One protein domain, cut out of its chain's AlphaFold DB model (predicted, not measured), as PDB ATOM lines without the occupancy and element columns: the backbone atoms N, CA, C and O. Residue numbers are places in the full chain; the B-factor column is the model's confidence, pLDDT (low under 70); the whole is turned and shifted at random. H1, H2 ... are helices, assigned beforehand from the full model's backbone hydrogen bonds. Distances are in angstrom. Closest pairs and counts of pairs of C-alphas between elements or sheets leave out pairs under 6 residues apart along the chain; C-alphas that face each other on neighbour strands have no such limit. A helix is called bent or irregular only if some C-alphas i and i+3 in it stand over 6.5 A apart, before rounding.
ATOM      1  N   ARG A   7     126.073 183.952 138.519       47.16
ATOM      2  CA  ARG A   7     126.102 183.071 137.334       47.16
ATOM      3  C   ARG A   7     126.288 181.577 137.648       47.16
ATOM      4  O   ARG A   7     125.806 180.753 136.878       47.16
ATOM      5  N   GLU A   8     126.960 181.209 138.737       43.12
ATOM      6  CA  GLU A   8     127.317 179.807 139.019       43.12
ATOM      7  C   GLU A   8     126.135 179.004 139.583       43.12
ATOM      8  O   GLU A   8     125.904 177.872 139.156       43.12
ATOM      9  N   MET A   9     125.315 179.609 140.455       45.12
ATOM     10  CA  MET A   9     124.135 178.947 141.046       45.12
ATOM     11  C   MET A   9     123.114 178.480 139.992       45.12
ATOM     12  O   MET A   9     122.505 177.418 140.137       45.12
ATOM     13  N   VAL A  10     122.954 179.233 138.898       49.84
ATOM     14  CA  VAL A  10     121.971 178.943 137.835       49.84
ATOM     15  C   VAL A  10     122.268 177.614 137.122       49.84
ATOM     16  O   VAL A  10     121.344 176.914 136.705       49.84
ATOM     17  N   CYS A  11     123.540 177.205 137.033       45.62
ATOM     18  CA  CYS A  11     123.925 175.953 136.371       45.62
ATOM     19  C   CYS A  11     123.471 174.687 137.121       45.62
ATOM     20  O   CYS A  11     123.263 173.653 136.486       45.62
ATOM     21  N   GLY A  12     123.302 174.748 138.448       46.12
ATOM     22  CA  GLY A  12     122.818 173.611 139.241       46.12
ATOM     23  C   GLY A  12     121.315 173.370 139.073       46.12
ATOM     24  O   GLY A  12     120.881 172.244 138.824       46.12
ATOM     25  N   ILE A  13     120.528 174.448 139.142       50.78
ATOM     26  CA  ILE A  13     119.054 174.416 139.181       50.78
ATOM     27  C   ILE A  13     118.452 173.880 137.866       50.78
ATOM     28  O   ILE A  13     117.422 173.204 137.868       50.78
ATOM     29  N   ALA A  14     119.117 174.106 136.728       48.22
ATOM     30  CA  ALA A  14     118.610 173.736 135.404       48.22
ATOM     31  C   ALA A  14     118.462 172.216 135.147       48.22
ATOM     32  O   ALA A  14     117.772 171.824 134.204       48.22
ATOM     33  N   LYS A  15     119.071 171.338 135.961       48.41
ATOM     34  CA  LYS A  15     118.992 169.874 135.762       48.41
ATOM     35  C   LYS A  15     117.633 169.255 136.102       48.41
ATOM     36  O   LYS A  15     117.346 168.162 135.624       48.41
ATOM     37  N   GLN A  16     116.804 169.910 136.913       48.62
ATOM     38  CA  GLN A  16     115.679 169.249 137.594       48.62
ATOM     39  C   GLN A  16     114.338 169.288 136.829       48.62
ATOM     40  O   GLN A  16     113.326 168.818 137.339       48.62
ATOM     41  N   PHE A  17     114.325 169.821 135.600       50.19
ATOM     42  CA  PHE A  17     113.109 170.145 134.833       50.19
ATOM     43  C   PHE A  17     112.920 169.370 133.506       50.19
ATOM     44  O   PHE A  17     112.171 169.831 132.644       50.19
ATOM     45  N   ARG A  18     113.566 168.208 133.288       52.81
ATOM     46  CA  ARG A  18     113.374 167.405 132.054       52.81
ATOM     47  C   ARG A  18     113.022 165.926 132.284       52.81
ATOM     48  O   ARG A  18     113.491 165.338 133.257       52.81
ATOM     49  N   PRO A  19     112.257 165.305 131.359       50.16
ATOM     50  CA  PRO A  19     112.123 163.850 131.285       50.16
ATOM     51  C   PRO A  19     113.482 163.188 131.001       50.16
ATOM     52  O   PRO A  19     114.338 163.759 130.326       50.16
ATOM     53  N   SER A  20     113.681 161.973 131.520       56.91
ATOM     54  CA  SER A  20     115.007 161.359 131.728       56.91
ATOM     55  C   SER A  20     115.810 160.981 130.475       56.91
ATOM     56  O   SER A  20     116.944 160.522 130.602       56.91
ATOM     57  N   THR A  21     115.250 161.137 129.276       70.75
ATOM     58  CA  THR A  21     115.863 160.722 128.003       70.75
ATOM     59  C   THR A  21     116.649 161.828 127.300       70.75
ATOM     60  O   THR A  21     117.407 161.539 126.376       70.75
ATOM     61  N   ASP A  22     116.487 163.086 127.717       69.69
ATOM     62  CA  ASP A  22     117.119 164.228 127.060       69.69
ATOM     63  C   ASP A  22     118.535 164.486 127.621       69.69
ATOM     64  O   ASP A  22     118.693 164.664 128.833       69.69
ATOM     65  N   PRO A  23     119.588 164.556 126.783       76.19
ATOM     66  CA  PRO A  23     120.945 164.818 127.260       76.19
ATOM     67  C   PRO A  23     121.044 166.217 127.877       76.19
ATOM     68  O   PRO A  23     120.554 167.186 127.289       76.19
ATOM     69  N   CYS A  24     121.715 166.331 129.031       76.38
ATOM     70  CA  CYS A  24     121.866 167.595 129.756       76.38
ATOM     71  C   CYS A  24     122.356 168.722 128.837       76.38
ATOM     72  O   CYS A  24     123.445 168.645 128.261       76.38
ATOM     73  N   ARG A  25     121.551 169.785 128.745       82.81
ATOM     74  CA  ARG A  25     121.890 171.013 128.028       82.81
ATOM     75  C   ARG A  25     122.265 172.116 129.012       82.81
ATOM     76  O   ARG A  25     121.717 172.173 130.109       82.81
ATOM     77  N   TRP A  26     123.203 172.965 128.618       83.44
ATOM     78  CA  TRP A  26     123.766 174.023 129.457       83.44
ATOM     79  C   TRP A  26     123.044 175.350 129.221       83.44
ATOM     80  O   TRP A  26     122.537 175.584 128.126       83.44
ATOM     81  N   PHE A  27     122.968 176.199 130.249       85.62
ATOM     82  CA  PHE A  27     122.285 177.493 130.151       85.62
ATOM     83  C   PHE A  27     123.124 178.529 129.388       85.62
ATOM     84  O   PHE A  27     122.642 179.123 128.431       85.62
ATOM     85  N   CYS A  28     124.395 178.674 129.770       84.38
ATOM     86  CA  CYS A  28     125.379 179.489 129.058       84.38
ATOM     87  C   CYS A  28     126.337 178.608 128.251       84.38
ATOM     88  O   CYS A  28     126.630 177.472 128.639       84.38
ATOM     89  N   GLU A  29     126.886 179.169 127.175       82.44
ATOM     90  CA  GLU A  29     128.092 178.633 126.549       82.44
ATOM     91  C   GLU A  29     129.303 178.842 127.474       82.44
ATOM     92  O   GLU A  29     129.371 179.808 128.238       82.44
ATOM     93  N   ALA A  30     130.226 177.885 127.461       78.56
ATOM     94  CA  ALA A  30     131.341 177.846 128.392       78.56
ATOM     95  C   ALA A  30     132.573 178.522 127.764       78.56
ATOM     96  O   ALA A  30     132.962 178.181 126.647       78.56
ATOM     97  N   ALA A  31     133.187 179.473 128.477       80.44
ATOM     98  CA  ALA A  31     134.319 180.264 127.973       80.44
ATOM     99  C   ALA A  31     135.552 179.410 127.606       80.44
ATOM    100  O   ALA A  31     136.387 179.831 126.813       80.44
ATOM    101  N   ASP A  32     135.636 178.186 128.132       81.94
ATOM    102  CA  ASP A  32     136.648 177.167 127.845       81.94
ATOM    103  C   ASP A  32     136.578 176.554 126.425       81.94
ATOM    104  O   ASP A  32     137.251 175.559 126.158       81.94
ATOM    105  N   GLY A  33     135.764 177.098 125.507       74.25
ATOM    106  CA  GLY A  33     135.726 176.742 124.073       74.25
ATOM    107  C   GLY A  33     135.227 175.325 123.753       74.25
ATOM    108  O   GLY A  33     135.014 174.963 122.593       74.25
ATOM    109  N   LYS A  34     135.002 174.497 124.777       80.00
ATOM    110  CA  LYS A  34     134.443 173.153 124.655       80.00
ATOM    111  C   LYS A  34     132.970 173.267 124.281       80.00
ATOM    112  O   LYS A  34     132.157 173.669 125.108       80.00
ATOM    113  N   ARG A  35     132.625 172.855 123.055       69.75
ATOM    114  CA  ARG A  35     131.247 172.823 122.530       69.75
ATOM    115  C   ARG A  35     130.331 171.962 123.407       69.75
ATOM    116  O   ARG A  35     130.201 170.753 123.207       69.75
ATOM    117  N   ARG A  36     129.671 172.589 124.380       83.69
ATOM    118  CA  ARG A  36     128.589 171.990 125.169       83.69
ATOM    119  C   ARG A  36     127.272 172.219 124.428       83.69
ATOM    120  O   ARG A  36     127.111 173.210 123.726       83.69
ATOM    121  N   ARG A  37     126.306 171.306 124.567       85.94
ATOM    122  CA  ARG A  37     124.965 171.511 123.994       85.94
ATOM    123  C   ARG A  37     124.240 172.572 124.821       85.94
ATOM    124  O   ARG A  37     123.702 172.241 125.873       85.94
ATOM    125  N   THR A  38     124.246 173.823 124.388       89.25
ATOM    126  CA  THR A  38     123.482 174.903 125.032       89.25
ATOM    127  C   THR A  38     121.976 174.710 124.779       89.25
ATOM    128  O   THR A  38     121.573 174.063 123.805       89.25
ATOM    129  N   ILE A  39     121.115 175.206 125.669       90.88
ATOM    130  CA  ILE A  39     119.677 175.334 125.377       90.88
ATOM    131  C   ILE A  39     119.448 176.431 124.325       90.88
ATOM    132  O   ILE A  39     120.240 177.370 124.224       90.88
ATOM    133  N   SER A  40     118.382 176.315 123.528       92.31
ATOM    134  CA  SER A  40     118.073 177.318 122.500       92.31
ATOM    135  C   SER A  40     117.741 178.673 123.128       92.31
ATOM    136  O   SER A  40     117.236 178.725 124.248       92.31
ATOM    137  N   GLU A  41     117.962 179.767 122.398       91.44
ATOM    138  CA  GLU A  41     117.634 181.121 122.876       91.44
ATOM    139  C   GLU A  41     116.188 181.250 123.350       91.44
ATOM    140  O   GLU A  41     115.928 181.915 124.346       91.44
ATOM    141  N   GLN A  42     115.246 180.574 122.684       92.38
ATOM    142  CA  GLN A  42     113.858 180.565 123.133       92.38
ATOM    143  C   GLN A  42     113.728 179.941 124.526       92.38
ATOM    144  O   GLN A  42     113.121 180.549 125.393       92.38
ATOM    145  N   GLN A  43     114.391 178.811 124.790       89.62
ATOM    146  CA  GLN A  43     114.409 178.194 126.121       89.62
ATOM    147  C   GLN A  43     115.139 179.057 127.167       89.62
ATOM    148  O   GLN A  43     114.814 178.969 128.348       89.62
ATOM    149  N   GLN A  44     116.099 179.895 126.756       91.69
ATOM    150  CA  GLN A  44     116.715 180.894 127.637       91.69
ATOM    151  C   GLN A  44     115.725 182.018 127.961       91.69
ATOM    152  O   GLN A  44     115.546 182.330 129.134       91.69
ATOM    153  N   ARG A  45     115.031 182.579 126.958       93.06
ATOM    154  CA  ARG A  45     113.966 183.583 127.145       93.06
ATOM    155  C   ARG A  45     112.838 183.049 128.028       93.06
ATOM    156  O   ARG A  45     112.492 183.690 129.012       93.06
ATOM    157  N   ASP A  46     112.347 181.844 127.752       89.75
ATOM    158  CA  ASP A  46     111.318 181.174 128.555       89.75
ATOM    159  C   ASP A  46     111.773 180.970 130.013       89.75
ATOM    160  O   ASP A  46     110.954 181.032 130.923       89.75
ATOM    161  N   PHE A  47     113.070 180.735 130.253       89.19
ATOM    162  CA  PHE A  47     113.644 180.615 131.597       89.19
ATOM    163  C   PHE A  47     113.823 181.974 132.291       89.19
ATOM    164  O   PHE A  47     113.531 182.073 133.477       89.19
ATOM    165  N   TYR A  48     114.261 183.018 131.579       90.44
ATOM    166  CA  TYR A  48     114.339 184.382 132.119       90.44
ATOM    167  C   TYR A  48     112.958 184.952 132.467       90.44
ATOM    168  O   TYR A  48     112.837 185.700 133.430       90.44
ATOM    169  N   ASN A  49     111.922 184.548 131.729       93.19
ATOM    170  CA  ASN A  49     110.529 184.902 131.993       93.19
ATOM    171  C   ASN A  49     109.899 184.087 133.142       93.19
ATOM    172  O   ASN A  49     108.733 184.309 133.468       93.19
ATOM    173  N   LYS A  50     110.620 183.134 133.756       89.94
ATOM    174  CA  LYS A  50     110.146 182.471 134.977       89.94
ATOM    175  C   LYS A  50     110.444 183.336 136.188       89.94
ATOM    176  O   LYS A  50     111.596 183.520 136.572       89.94
TER     177      LYS A  50
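AT A GLANCE: This is residues 7 to 50 of the 596 residues of an uncharacterized protein of Epicoccum nigrum (UniProt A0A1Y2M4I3). Look first at H1, a short, irregular helix at one side of a long loop, residues 18 to 40, with H2, a second short helix, at the loop's far end and not packed on H1. Residues 16 to 22, of which 16 and 17 belong to H1, stick out, and farther along the loop residues 29 to 36 fold back on themselves. The printed part has 44 residues, with H1 then H2 and no named strand; the class is all helix, though 19 residues are in named elements, under half. It is only just compact, close to loose, with a radius of gyration of the C-alphas of 10.7 A, and spans 26 by 25 by 20 A.

HOW THE PARTS SIT: H1, residues 7 to 17, and H2, residues 41 to 48, are apart. In H1, 0 of 7 O i to N i+4 pairs are within hydrogen-bond range, and 3 of 8 O i to N i+3 pairs; in H2 every O i to N i+4 pair is.

IN THESE COORDINATES: Find C-alpha 7 at (126.102, 183.071, 137.334); from there H1 runs 18.5 A to C-alpha 17. It is irregular, only just: C-alphas 14 and 17 are 6.6 A apart. H2 runs 10.3 A to C-alpha 48 at (114.339, 184.382, 132.119).

THE WHOLE: The C-alphas of Gly 33 and Lys 50, the two farthest apart, are 28.4 A apart. The printed part has no cut, and the link from H1 to H2 is long. Low pLDDT, under 70, lies at residues 7 to 20, 22 and 35.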